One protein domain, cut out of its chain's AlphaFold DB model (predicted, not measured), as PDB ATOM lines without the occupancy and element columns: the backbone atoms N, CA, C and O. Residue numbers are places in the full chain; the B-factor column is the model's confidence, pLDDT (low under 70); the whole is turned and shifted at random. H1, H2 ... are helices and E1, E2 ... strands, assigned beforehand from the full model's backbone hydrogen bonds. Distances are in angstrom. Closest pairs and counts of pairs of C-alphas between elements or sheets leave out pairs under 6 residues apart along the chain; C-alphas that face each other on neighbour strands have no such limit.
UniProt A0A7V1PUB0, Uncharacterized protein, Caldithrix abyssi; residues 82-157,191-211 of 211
ATOM      1  N   LEU A  82       4.987  62.233  49.253       94.44
ATOM      2  CA  LEU A  82       4.237  61.912  50.457       94.44
ATOM      3  C   LEU A  82       3.502  60.584  50.249       94.44
ATOM      4  O   LEU A  82       2.457  60.547  49.594       94.44
ATOM      5  N   ARG A  83       4.037  59.487  50.792       93.69
ATOM      6  CA  ARG A  83       3.355  58.188  50.786       93.69
ATOM      7  C   ARG A  83       2.423  58.117  51.983       93.69
ATOM      8  O   ARG A  83       2.866  58.256  53.113       93.69
ATOM      9  N   VAL A  84       1.147  57.835  51.746       91.81
ATOM     10  CA  VAL A  84       0.203  57.480  52.813       91.81
ATOM     11  C   VAL A  84      -0.036  55.982  52.730       91.81
ATOM     12  O   VAL A  84      -0.641  55.508  51.769       91.81
ATOM     13  N   ARG A  85       0.466  55.240  53.711       91.81
ATOM     14  CA  ARG A  85       0.305  53.793  53.820       91.81
ATOM     15  C   ARG A  85      -0.866  53.489  54.741       91.81
ATOM     16  O   ARG A  85      -1.035  54.139  55.761       91.81
ATOM     17  N   ARG A  86      -1.702  52.524  54.378       91.38
ATOM     18  CA  ARG A  86      -2.834  52.070  55.194       91.38
ATOM     19  C   ARG A  86      -2.727  50.570  55.387       91.38
ATOM     20  O   ARG A  86      -2.239  49.877  54.498       91.38
ATOM     21  N   ASP A  87      -3.250  50.081  56.508       92.19
ATOM     22  CA  ASP A  87      -3.443  48.650  56.723       92.19
ATOM     23  C   ASP A  87      -4.066  47.976  55.471       92.19
ATOM     24  O   ASP A  87      -5.113  48.432  54.972       92.19
ATOM     25  N   PRO A  88      -3.432  46.922  54.920       94.94
ATOM     26  CA  PRO A  88      -3.922  46.256  53.720       94.94
ATOM     27  C   PRO A  88      -5.335  45.694  53.875       94.94
ATOM     28  O   PRO A  88      -6.132  45.813  52.943       94.94
ATOM     29  N   ALA A  89      -5.689  45.150  55.044       94.69
ATOM     30  CA  ALA A  89      -7.019  44.593  55.281       94.69
ATOM     31  C   ALA A  89      -8.094  45.688  55.214       94.69
ATOM     32  O   ALA A  89      -9.108  45.536  54.527       94.69
ATOM     33  N   ALA A  90      -7.839  46.841  55.833       92.81
ATOM     34  CA  ALA A  90      -8.710  48.009  55.768       92.81
ATOM     35  C   ALA A  90      -8.858  48.548  54.338       92.81
ATOM     36  O   ALA A  90      -9.948  48.971  53.937       92.81
ATOM     37  N   THR A  91      -7.786  48.508  53.546       94.25
ATOM     38  CA  THR A  91      -7.805  48.923  52.137       94.25
ATOM     39  C   THR A  91      -8.628  47.963  51.279       94.25
ATOM     40  O   THR A  91      -9.532  48.410  50.568       94.25
ATOM     41  N   VAL A  92      -8.403  46.650  51.403       96.38
ATOM     42  CA  VAL A  92      -9.183  45.605  50.716       96.38
ATOM     43  C   VAL A  92     -10.663  45.716  51.071       96.38
ATOM     44  O   VAL A  92     -11.511  45.801  50.181       96.38
ATOM     45  N   GLN A  93     -10.984  45.821  52.362       95.00
ATOM     46  CA  GLN A  93     -12.354  45.983  52.843       95.00
ATOM     47  C   GLN A  93     -13.029  47.227  52.249       95.00
ATOM     48  O   GLN A  93     -14.206  47.179  51.878       95.00
ATOM     49  N   SER A  94     -12.301  48.344  52.158       93.00
ATOM     50  CA  SER A  94     -12.793  49.594  51.575       93.00
ATOM     51  C   SER A  94     -13.076  49.454  50.078       93.00
ATOM     52  O   SER A  94     -14.103  49.944  49.606       93.00
ATOM     53  N   ILE A  95     -12.201  48.774  49.332       95.38
ATOM     54  CA  ILE A  95     -12.399  48.528  47.899       95.38
ATOM     55  C   ILE A  95     -13.603  47.608  47.685       95.38
ATOM     56  O   ILE A  95     -14.470  47.949  46.888       95.38
ATOM     57  N   LEU A  96     -13.731  46.510  48.433       95.62
ATOM     58  CA  LEU A  96     -14.886  45.605  48.340       95.62
ATOM     59  C   LEU A  96     -16.213  46.328  48.623       95.62
ATOM     60  O   LEU A  96     -17.171  46.190  47.861       95.62
ATOM     61  N   LYS A  97     -16.261  47.175  49.662       94.56
ATOM     62  CA  LYS A  97     -17.436  48.016  49.959       94.56
ATOM     63  C   LYS A  97     -17.770  48.954  48.792       94.56
ATOM     64  O   LYS A  97     -18.940  49.076  48.425       94.56
ATOM     65  N   ALA A  98     -16.764  49.593  48.192       94.31
ATOM     66  CA  ALA A  98     -16.959  50.464  47.033       94.31
ATOM     67  C   ALA A  98     -17.449  49.686  45.802       94.31
ATOM     68  O   ALA A  98     -18.391  50.125  45.144       94.31
ATOM     69  N   ARG A  99     -16.883  48.504  45.531       95.94
ATOM     70  CA  ARG A  99     -17.301  47.632  44.426       95.94
ATOM     71  C   ARG A  99     -18.757  47.193  44.559       95.94
ATOM     72  O   ARG A  99     -19.514  47.328  43.600       95.94
ATOM     73  N   LYS A 100     -19.163  46.773  45.763       95.19
ATOM     74  CA  LYS A 100     -20.557  46.433  46.084       95.19
ATOM     75  C   LYS A 100     -21.495  47.619  45.852       95.19
ATOM     76  O   LYS A 100     -22.528  47.459  45.214       95.19
ATOM     77  N   LYS A 101     -21.121  48.817  46.320       95.56
ATOM     78  CA  LYS A 101     -21.908  50.049  46.115       95.56
ATOM     79  C   LYS A 101     -22.075  50.399  44.632       95.56
ATOM     80  O   LYS A 101     -23.108  50.931  44.249       95.56
ATOM     81  N   LEU A 102     -21.063  50.113  43.815       96.00
ATOM     82  CA  LEU A 102     -21.060  50.368  42.374       96.00
ATOM     83  C   LEU A 102     -21.709  49.246  41.544       96.00
ATOM     84  O   LEU A 102     -21.762  49.369  40.325       96.00
ATOM     85  N   GLY A 103     -22.181  48.158  42.170       96.62
ATOM     86  CA  GLY A 103     -22.808  47.036  41.463       96.62
ATOM     87  C   GLY A 103     -21.863  46.302  40.505       96.62
ATOM     88  O   GLY A 103     -22.293  45.817  39.461       96.62
ATOM     89  N   LEU A 104     -20.564  46.263  40.817       96.81
ATOM     90  CA  LEU A 104     -19.567  45.638  39.947       96.81
ATOM     91  C   LEU A 104     -19.656  44.112  39.983       96.81
ATOM     92  O   LEU A 104     -19.918  43.511  41.021       96.81
ATOM     93  N   ARG A 105     -19.380  43.483  38.837       94.81
ATOM     94  CA  ARG A 105     -19.335  42.019  38.714       94.81
ATOM     95  C   ARG A 105     -18.022  41.453  39.288       94.81
ATOM     96  O   ARG A 105     -17.000  42.142  39.204       94.81
ATOM     97  N   PRO A 106     -17.995  40.197  39.778       88.69
ATOM     98  CA  PRO A 106     -16.812  39.603  40.416       88.69
ATOM     99  C   PRO A 106     -15.516  39.663  39.590       88.69
ATOM    100  O   PRO A 106     -14.456  39.924  40.144       88.69
ATOM    101  N   ASN A 107     -15.600  39.502  38.268       90.31
ATOM    102  CA  ASN A 107     -14.464  39.524  37.334       90.31
ATOM    103  C   ASN A 107     -14.230  40.891  36.662       90.31
ATOM    104  O   ASN A 107     -13.413  41.021  35.751       90.31
ATOM    105  N   GLN A 108     -14.973  41.925  37.060       95.38
ATOM    106  CA  GLN A 108     -14.807  43.269  36.521       95.38
ATOM    107  C   GLN A 108     -13.762  44.031  37.335       95.38
ATOM    108  O   GLN A 108     -13.952  44.258  38.531       95.38
ATOM    109  N   TRP A 109     -12.685  44.483  36.690       96.25
ATOM    110  CA  TRP A 109     -11.685  45.328  37.346       96.25
ATOM    111  C   TRP A 109     -12.226  46.725  37.648       96.25
ATOM    112  O   TRP A 109     -12.968  47.307  36.853       96.25
ATOM    113  N   TRP A 110     -11.795  47.299  38.768       95.19
ATOM    114  CA  TRP A 110     -12.094  48.682  39.120       95.19
ATOM    115  C   TRP A 110     -10.933  49.326  39.872       95.19
ATOM    116  O   TRP A 110     -10.200  48.651  40.594       95.19
ATOM    117  N   SER A 111     -10.803  50.648  39.727       92.38
ATOM    118  CA  SER A 111      -9.714  51.460  40.282       92.38
ATOM    119  C   SER A 111      -8.350  51.197  39.616       92.38
ATOM    120  O   SER A 111      -8.269  50.857  38.433       92.38
ATOM    121  N   VAL A 112      -7.264  51.453  40.346       94.94
ATOM    122  CA  VAL A 112      -5.883  51.431  39.864       94.94
ATOM    123  C   VAL A 112      -5.493  50.041  39.343       94.94
ATOM    124  O   VAL A 112      -5.773  49.035  39.993       94.94
ATOM    125  N   ARG A 113      -4.860  49.992  38.165       96.25
ATOM    126  CA  ARG A 113      -4.346  48.783  37.510       96.25
ATOM    127  C   ARG A 113      -2.821  48.708  37.688       96.25
ATOM    128  O   ARG A 113      -2.125  49.489  37.037       96.25
ATOM    129  N   PRO A 114      -2.301  47.840  38.572       96.38
ATOM    130  CA  PRO A 114      -0.870  47.559  38.639       96.38
ATOM    131  C   PRO A 114      -0.410  46.760  37.402       96.38
ATOM    132  O   PRO A 114      -1.252  46.238  36.664       96.38
ATOM    133  N   PRO A 115       0.907  46.635  37.162       95.00
ATOM    134  CA  PRO A 115       1.417  45.801  36.078       95.00
ATOM    135  C   PRO A 115       0.933  44.344  36.187       95.00
ATOM    136  O   PRO A 115       0.976  43.733  37.260       95.00
ATOM    137  N   GLY A 116       0.475  43.784  35.063       94.75
ATOM    138  CA  GLY A 116       0.016  42.395  34.962       94.75
ATOM    139  C   GLY A 116      -1.251  42.084  35.762       94.75
ATOM    140  O   GLY A 116      -1.427  40.945  36.193       94.75
ATOM    141  N   PHE A 117      -2.113  43.075  36.013       96.38
ATOM    142  CA  PHE A 117      -3.354  42.894  36.775       96.38
ATOM    143  C   PHE A 117      -4.321  41.884  36.139       96.38
ATOM    144  O   PHE A 117      -5.134  41.282  36.839       96.38
ATOM    145  N   GLU A 118      -4.229  41.670  34.827       96.00
ATOM    146  CA  GLU A 118      -5.096  40.791  34.046       96.00
ATOM    147  C   GLU A 118      -5.068  39.350  34.569       96.00
ATOM    148  O   GLU A 118      -6.104  38.685  34.595       96.00
ATOM    149  N   ARG A 119      -3.919  38.893  35.089       96.12
ATOM    150  CA  ARG A 119      -3.763  37.551  35.682       96.12
ATOM    151  C   ARG A 119      -4.604  37.335  36.944       96.12
ATOM    152  O   ARG A 119      -4.746  36.206  37.396       96.12
ATOM    153  N   PHE A 120      -5.123  38.408  37.541       96.56
ATOM    154  CA  PHE A 120      -5.951  38.348  38.742       96.56
ATOM    155  C   PHE A 120      -7.451  38.296  38.432       96.56
ATOM    156  O   PHE A 120      -8.232  38.014  39.334       96.56
ATOM    157  N   LEU A 121      -7.873  38.545  37.185       96.00
ATOM    158  CA  LEU A 121      -9.293  38.644  36.813       96.00
ATOM    159  C   LEU A 121     -10.065  37.328  36.960       96.00
ATOM    160  O   LEU A 121     -11.290  37.346  37.071       96.00
ATOM    161  N   SER A 122      -9.359  36.197  36.950       95.31
ATOM    162  CA  SER A 122      -9.932  34.866  37.159       95.31
ATOM    163  C   SER A 122      -9.996  34.450  38.631       95.31
ATOM    164  O   SER A 122     -10.511  33.375  38.930       95.31
ATOM    165  N   LEU A 123      -9.449  35.249  39.552       96.00
ATOM    166  CA  LEU A 123      -9.453  34.938  40.980       96.00
ATOM    167  C   LEU A 123     -10.812  35.276  41.616       96.00
ATOM    168  O   LEU A 123     -11.523  36.156  41.124       96.00
ATOM    169  N   PRO A 124     -11.164  34.641  42.751       96.00
ATOM    170  CA  PRO A 124     -12.289  35.083  43.570       96.00
ATOM    171  C   PRO A 124     -12.167  36.573  43.921       96.00
ATOM    172  O   PRO A 124     -11.066  37.044  44.194       96.00
ATOM    173  N   GLU A 125     -13.280  37.312  43.959       96.19
ATOM    174  CA  GLU A 125     -13.271  38.784  44.063       96.19
ATOM    175  C   GLU A 125     -12.412  39.313  45.225       96.19
ATOM    176  O   GLU A 125     -11.588  40.208  45.033       96.19
ATOM    177  N   THR A 126     -12.559  38.738  46.419       96.38
ATOM    178  CA  THR A 126     -11.773  39.114  47.602       96.38
ATOM    179  C   THR A 126     -10.273  38.891  47.391       96.38
ATOM    180  O   THR A 126      -9.466  39.739  47.775       96.38
ATOM    181  N   GLU A 127      -9.886  37.803  46.720       97.25
ATOM    182  CA  GLU A 127      -8.488  37.533  46.371       97.25
ATOM    183  C   GLU A 127      -7.985  38.457  45.259       97.25
ATOM    184  O   GLU A 127      -6.887  38.993  45.379       97.25
ATOM    185  N   MET A 128      -8.787  38.710  44.222       97.56
ATOM    186  CA  MET A 128      -8.463  39.668  43.161       97.56
ATOM    187  C   MET A 128      -8.167  41.054  43.751       97.56
ATOM    188  O   MET A 128      -7.156  41.668  43.410       97.56
ATOM    189  N   VAL A 129      -9.007  41.533  44.674       97.88
ATOM    190  CA  VAL A 129      -8.813  42.824  45.348       97.88
ATOM    191  C   VAL A 129      -7.599  42.796  46.281       97.88
ATOM    192  O   VAL A 129      -6.832  43.757  46.312       97.88
ATOM    193  N   ALA A 130      -7.360  41.708  47.014       97.81
ATOM    194  CA  ALA A 130      -6.154  41.580  47.834       97.81
ATOM    195  C   ALA A 130      -4.873  41.601  46.982       97.81
ATOM    196  O   ALA A 130      -3.922  42.308  47.318       97.81
ATOM    197  N   ARG A 131      -4.868  40.905  45.839       97.75
ATOM    198  CA  ARG A 131      -3.767  40.912  44.861       97.75
ATOM    199  C   ARG A 131      -3.588  42.278  44.202       97.75
ATOM    200  O   ARG A 131      -2.451  42.671  43.965       97.75
ATOM    201  N   GLN A 132      -4.674  43.017  43.960       97.81
ATOM    202  CA  GLN A 132      -4.622  44.411  43.511       97.81
ATOM    203  C   GLN A 132      -3.852  45.282  44.508       97.81
ATOM    204  O   GLN A 132      -2.904  45.953  44.109       97.81
ATOM    205  N   VAL A 133      -4.242  45.266  45.788       97.62
ATOM    206  CA  VAL A 133      -3.587  46.071  46.836       97.62
ATOM    207  C   VAL A 133      -2.126  45.660  46.985       97.62
ATOM    208  O   VAL A 133      -1.251  46.516  46.950       97.62
ATOM    209  N   TRP A 134      -1.852  44.357  47.067       97.69
ATOM    210  CA  TRP A 134      -0.490  43.834  47.165       97.69
ATOM    211  C   TRP A 134       0.391  44.293  45.999       97.69
ATOM    212  O   TRP A 134       1.457  44.855  46.225       97.69
ATOM    213  N   ALA A 135      -0.063  44.119  44.756       97.69
ATOM    214  CA  ALA A 135       0.728  44.470  43.580       97.69
ATOM    215  C   ALA A 135       0.976  45.984  43.467       97.69
ATOM    216  O   ALA A 135       2.041  46.393  43.011       97.69
ATOM    217  N   ILE A 136       0.023  46.814  43.900       97.50
ATOM    218  CA  ILE A 136       0.206  48.269  43.984       97.50
ATOM    219  C   ILE A 136       1.275  48.619  45.024       97.50
ATOM    220  O   ILE A 136       2.159  49.413  44.717       97.50
ATOM    221  N   GLU A 137       1.226  48.029  46.223       96.31
ATOM    222  CA  GLU A 137       2.226  48.281  47.271       96.31
ATOM    223  C   GLU A 137       3.625  47.839  46.830       96.31
ATOM    224  O   GLU A 137       4.565  48.615  46.961       96.31
ATOM    225  N   GLN A 138       3.757  46.657  46.217       96.19
ATOM    226  CA  GLN A 138       5.036  46.190  45.669       96.19
ATOM    227  C   GLN A 138       5.576  47.134  44.588       96.19
ATOM    228  O   GLN A 138       6.764  47.448  44.568       96.19
ATOM    229  N   GLN A 139       4.710  47.617  43.691       97.06
ATOM    230  CA  GLN A 139       5.124  48.558  42.653       97.06
ATOM    231  C   GLN A 139       5.562  49.903  43.246       97.06
ATOM    232  O   GLN A 139       6.567  50.462  42.810       97.06
ATOM    233  N   LEU A 140       4.838  50.407  44.250       96.06
ATOM    234  CA  LEU A 140       5.204  51.627  44.967       96.06
ATOM    235  C   LEU A 140       6.541  51.466  45.693       96.06
ATOM    236  O   LEU A 140       7.393  52.333  45.554       96.06
ATOM    237  N   ASP A 141       6.743  50.371  46.428       95.44
ATOM    238  CA  ASP A 141       7.999  50.095  47.134       95.44
ATOM    239  C   ASP A 141       9.194  50.101  46.172       95.44
ATOM    240  O   ASP A 141      10.213  50.733  46.455       95.44
ATOM    241  N   ASN A 142       9.037  49.477  45.002       96.19
ATOM    242  CA  ASN A 142      10.063  49.463  43.963       96.19
ATOM    243  C   ASN A 142      10.331  50.861  43.389       96.19
ATOM    244  O   ASN A 142      11.480  51.298  43.332       96.19
ATOM    245  N   ASP A 143       9.287  51.584  42.972       96.50
ATOM    246  CA  ASP A 143       9.462  52.874  42.297       96.50
ATOM    247  C   ASP A 143       9.861  54.008  43.255       96.50
ATOM    248  O   ASP A 143      10.454  54.998  42.827       96.50
ATOM    249  N   LEU A 144       9.588  53.885  44.556       96.31
ATOM    250  CA  LEU A 144      10.119  54.810  45.560       96.31
ATOM    251  C   LEU A 144      11.650  54.766  45.615       96.31
ATOM    252  O   LEU A 144      12.267  55.785  45.907       96.31
ATOM    253  N   GLY A 145      12.270  53.638  45.256       96.06
ATOM    254  CA  GLY A 145      13.726  53.518  45.126       96.06
ATOM    255  C   GLY A 145      14.345  54.416  44.047       96.06
ATOM    256  O   GLY A 145      15.560  54.590  44.032       96.06
ATOM    257  N   LEU A 146      13.534  55.017  43.168       96.38
ATOM    258  CA  LEU A 146      13.983  55.970  42.145       96.38
ATOM    259  C   LEU A 146      14.281  57.368  42.710       96.38
ATOM    260  O   LEU A 146      14.806  58.216  41.990       96.38
ATOM    261  N   PHE A 147      13.915  57.628  43.967       97.31
ATOM    262  CA  PHE A 147      14.030  58.935  44.603       97.31
ATOM    263  C   PHE A 147      14.995  58.879  45.784       97.31
ATOM    264  O   PHE A 147      15.135  57.868  46.473       97.31
ATOM    265  N   GLU A 148      15.648  60.007  46.056       96.56
ATOM    266  CA  GLU A 148      16.488  60.135  47.242       96.56
ATOM    267  C   GLU A 148      15.645  60.004  48.519       96.56
ATOM    268  O   GLU A 148      14.531  60.526  48.598       96.56
ATOM    269  N   LYS A 149      16.189  59.360  49.561       95.88
ATOM    270  CA  LYS A 149      15.454  59.093  50.811       95.88
ATOM    271  C   LYS A 149      14.896  60.365  51.460       95.88
ATOM    272  O   LYS A 149      13.784  60.340  51.973       95.88
ATOM    273  N   GLN A 150      15.626  61.480  51.400       95.50
ATOM    274  CA  GLN A 150      15.181  62.782  51.914       95.50
ATOM    275  C   GLN A 150      13.958  63.356  51.188       95.50
ATOM    276  O   GLN A 150      13.273  64.215  51.738       95.50
ATOM    277  N   ASN A 151      13.677  62.890  49.969       96.50
ATOM    278  CA  ASN A 151      12.525  63.306  49.179       96.50
ATOM    279  C   ASN A 151      11.312  62.398  49.406       96.50
ATOM    280  O   ASN A 151      10.290  62.602  48.761       96.50
ATOM    281  N   ILE A 152      11.383  61.423  50.316       96.94
ATOM    282  CA  ILE A 152      10.293  60.493  50.607       96.94
ATOM    283  C   ILE A 152       9.888  60.642  52.070       96.94
ATOM    284  O   ILE A 152      10.706  60.521  52.978       96.94
ATOM    285  N   TYR A 153       8.597  60.841  52.306       95.25
ATOM    286  CA  TYR A 153       8.020  60.841  53.642       95.25
ATOM    287  C   TYR A 153       6.823  59.896  53.675       95.25
ATOM    288  O   TYR A 153       5.858  60.079  52.929       95.25
ATOM    289  N   THR A 154       6.897  58.862  54.517       93.31
ATOM    290  CA  THR A 154       5.824  57.870  54.669       93.31
ATOM    291  C   THR A 154       5.018  58.154  55.927       93.31
ATOM    292  O   THR A 154       5.564  58.276  57.020       93.31
ATOM    293  N   LEU A 155       3.707  58.254  55.752       91.25
ATOM    294  CA  LEU A 155       2.705  58.424  56.789       91.25
ATOM    295  C   LEU A 155       1.901  57.142  56.935       91.25
ATOM    296  O   LEU A 155       1.312  56.673  55.962       91.25
ATOM    297  N   GLU A 156       1.820  56.629  58.155       88.75
ATOM    298  CA  GLU A 156       0.919  55.530  58.482       88.75
ATOM    299  C   GLU A 156      -0.479  56.083  58.776       88.75
ATOM    300  O   GLU A 156      -0.686  56.918  59.660       88.75
ATOM    301  N   TYR A 157      -1.455  55.628  58.001       86.56
ATOM    302  CA  TYR A 157      -2.851  55.987  58.141       86.56
ATOM    303  C   TYR A 157      -3.463  55.241  59.324       86.56
ATOM    304  O   TYR A 157      -3.551  54.012  59.331       86.56
ATOM    305  N   PRO A 191     -13.218  59.311  61.086       61.56
ATOM    306  CA  PRO A 191     -12.780  57.987  60.683       61.56
ATOM    307  C   PRO A 191     -13.993  57.083  60.439       61.56
ATOM    308  O   PRO A 191     -14.923  57.028  61.241       61.56
ATOM    309  N   GLY A 192     -14.000  56.362  59.318       60.66
ATOM    310  CA  GLY A 192     -15.024  55.347  59.072       60.66
ATOM    311  C   GLY A 192     -14.876  54.162  60.033       60.66
ATOM    312  O   GLY A 192     -13.764  53.822  60.432       60.66
ATOM    313  N   ASN A 193     -15.987  53.495  60.368       62.44
ATOM    314  CA  ASN A 193     -15.947  52.239  61.120       62.44
ATOM    315  C   ASN A 193     -15.184  51.166  60.309       62.44
ATOM    316  O   ASN A 193     -15.573  50.818  59.185       62.44
ATOM    317  N   ASN A 194     -14.087  50.672  60.886       66.19
ATOM    318  CA  ASN A 194     -13.072  49.850  60.225       66.19
ATOM    319  C   ASN A 194     -13.118  48.371  60.638       66.19
ATOM    320  O   ASN A 194     -12.107  47.689  60.513       66.19
ATOM    321  N   ALA A 195     -14.257  47.853  61.112       80.94
ATOM    322  CA  ALA A 195     -14.379  46.412  61.336       80.94
ATOM    323  C   ALA A 195     -14.036  45.645  60.041       80.94
ATOM    324  O   ALA A 195     -14.646  45.878  58.988       80.94
ATOM    325  N   ILE A 196     -13.018  44.789  60.130       88.44
ATOM    326  CA  ILE A 196     -12.515  43.962  59.033       88.44
ATOM    327  C   ILE A 196     -13.293  42.652  59.042       88.44
ATOM    328  O   ILE A 196     -13.364  41.985  60.074       88.44
ATOM    329  N   ALA A 197     -13.888  42.293  57.907       89.62
ATOM    330  CA  ALA A 197     -14.601  41.032  57.790       89.62
ATOM    331  C   ALA A 197     -13.616  39.840  57.875       89.62
ATOM    332  O   ALA A 197     -12.503  39.947  57.346       89.62
ATOM    333  N   PRO A 198     -13.980  38.715  58.525       90.69
ATOM    334  CA  PRO A 198     -13.080  37.570  58.704       90.69
ATOM    335  C   PRO A 198     -12.461  37.060  57.398       90.69
ATOM    336  O   PRO A 198     -11.256  36.823  57.335       90.69
ATOM    337  N   GLU A 199     -13.245  37.009  56.319       91.00
ATOM    338  CA  GLU A 199     -12.783  36.590  54.994       91.00
ATOM    339  C   GLU A 199     -11.688  37.506  54.422       91.00
ATOM    340  O   GLU A 199     -10.833  37.060  53.654       91.00
ATOM    341  N   VAL A 200     -11.673  38.784  54.819       93.12
ATOM    342  CA  VAL A 200     -10.608  39.727  54.458       93.12
ATOM    343  C   VAL A 200      -9.361  39.469  55.305       93.12
ATOM    344  O   VAL A 200      -8.251  39.502  54.785       93.12
ATOM    345  N   ALA A 201      -9.503  39.173  56.596       91.19
ATOM    346  CA  ALA A 201      -8.349  38.861  57.440       91.19
ATOM    347  C   ALA A 201      -7.603  37.605  56.947       91.19
ATOM    348  O   ALA A 201      -6.371  37.598  56.871       91.19
ATOM    349  N   ASP A 202      -8.344  36.570  56.549       92.25
ATOM    350  CA  ASP A 202      -7.764  35.326  56.044       92.25
ATOM    351  C   ASP A 202      -7.096  35.511  54.679       92.25
ATOM    352  O   ASP A 202      -5.983  35.015  54.463       92.25
ATOM    353  N   ILE A 203      -7.704  36.288  53.771       95.00
ATOM    354  CA  ILE A 203      -7.085  36.533  52.464       95.00
ATOM    355  C   ILE A 203      -5.793  37.339  52.581       95.00
ATOM    356  O   ILE A 203      -4.857  37.102  51.818       95.00
ATOM    357  N   ILE A 204      -5.710  38.268  53.537       95.00
ATOM    358  CA  ILE A 204      -4.493  39.050  53.757       95.00
ATOM    359  C   ILE A 204      -3.348  38.139  54.192       95.00
ATOM    360  O   ILE A 204      -2.268  38.235  53.614       95.00
ATOM    361  N   LYS A 205      -3.583  37.188  55.107       91.19
ATOM    362  CA  LYS A 205      -2.565  36.188  55.475       91.19
ATOM    363  C   LYS A 205      -2.107  35.387  54.252       91.19
ATOM    364  O   LYS A 205      -0.909  35.237  54.042       91.19
ATOM    365  N   LYS A 206      -3.042  34.940  53.406       92.50
ATOM    366  CA  LYS A 206      -2.727  34.193  52.177       92.50
ATOM    367  C   LYS A 206      -1.910  35.010  51.169       92.50
ATOM    368  O   LYS A 206      -1.015  34.471  50.536       92.50
ATOM    369  N   VAL A 207      -2.250  36.280  50.950       93.62
ATOM    370  CA  VAL A 207      -1.663  37.083  49.862       93.62
ATOM    371  C   VAL A 207      -0.382  37.797  50.286       93.62
ATOM    372  O   VAL A 207       0.536  37.895  49.478       93.62
ATOM    373  N   PHE A 208      -0.320  38.290  51.523       91.38
ATOM    374  CA  PHE A 208       0.796  39.101  52.017       91.38
ATOM    375  C   PHE A 208       1.815  38.305  52.841       91.38
ATOM    376  O   PHE A 208       2.940  38.777  52.978       91.38
ATOM    377  N   HIS A 209       1.463  37.128  53.379       83.31
ATOM    378  CA  HIS A 209       2.367  36.314  54.210       83.31
ATOM    379  C   HIS A 209       2.696  34.931  53.627       83.31
ATOM    380  O   HIS A 209       3.409  34.167  54.272       83.31
ATOM    381  N   ALA A 210       2.207  34.591  52.431       62.44
ATOM    382  CA  ALA A 210       2.696  33.419  51.710       62.44
ATOM    383  C   ALA A 210       4.036  33.767  51.041       62.44
ATOM    384  O   ALA A 210       4.058  34.271  49.917       62.44
ATOM    385  N   GLY A 211       5.120  33.558  51.788       48.47
ATOM    386  CA  GLY A 211       6.504  33.515  51.318       48.47
ATOM    387  C   GLY A 211       7.049  32.106  51.462       48.47
ATOM    388  O   GLY A 211       6.737  31.479  52.500       48.47
TER     389      GLY A 211
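This is residues 82 to 157 and 191 to 211 of the 211 residues of an uncharacterized protein of Caldithrix abyssi (UniProt A0A7V1PUB0). A long helix, H3, runs through the middle, and H1 and H4 cross its first half, each at a steep tilt, so that the three helix centres make a triangle; short H2 packs on the same half of H3. A small sheet of two parallel strands, E1 and E2, lies toward the other end of H3, and residues 145 to 150 of the link between H3 and E2 stick out. The 97 printed residues include four named helices and two named strands, in the order E1, H1, H2, H3, E2, H4, and the class is mostly helix. The whole is compact, with a radius of gyration of the C-alphas of 14.2 A and spans of 41 by 32 by 29 A.

E1, residues 82 to 85, is the parallel neighbour of E2, residues 152 to 156, with 31 degrees between their directions. N 83 and O 153 are 2.9 A apart, and N 155 and O 83 are 2.8 A apart, both within hydrogen-bond range. With H1, residues 88 to 101, H2, residues 117 to 120, and H3, residues 125 to 144, between them in the chain, the two strands form a strand-helix-strand unit, two parallel neighbour strands joined through helices. H3 is the hub, touching three other helices, and the helix packing is mostly crossed. Residues 126 to 134 of H3 touch H1 at a steep tilt of 52 degrees, opposite ways; the closest C-alphas are those of Val 92 and Ala 130, 5.8 A apart. Residues 128 to 132 of H3 touch H2, the closest C-alphas being those of Phe 120 and Met 128, 5.3 A apart. H4, residues 198 to 208, touches residues 126 to 134 of H3 at a steep tilt of 41 degrees, the same way; the closest C-alphas are those of Glu 127 and Ile 203, 6.3 A apart. H4 also touches residues 88 to 93 of H1 at a steep tilt of 56 degrees, opposite ways, the closest C-alphas being those of Ala 89 and Val 200, 6.1 A apart. H1 and H2 are apart, as are E1 and H3. In H1, H3 and H4 every O i to N i+4 pair is within hydrogen-bond range; H2 is too short for such a pair.

E1 begins at C-alpha 82, (4.237, 61.912, 50.457). H1 is 19.9 A from first to last C-alpha and H2 5.6 A. H3 begins at C-alpha 125, (-13.271, 38.784, 44.063), and is 28.4 A long. E1 measures 9.6 A, E2 13.2 A and H4 15.5 A, ending at C-alpha 208, (0.796, 39.101, 52.017).

The C-alphas farthest apart are those of Gly 103 and Gln 150, at 42.4 A. Residues 158 to 190 are not printed, and C-alphas 157 and 191 are 10.4 A apart across this cut. The link from H1 to H2, residues 102 to 116, is long. The mean pLDDT of the printed part is 92.3, and residues 191 to 194 and 210 to 211 are under 70.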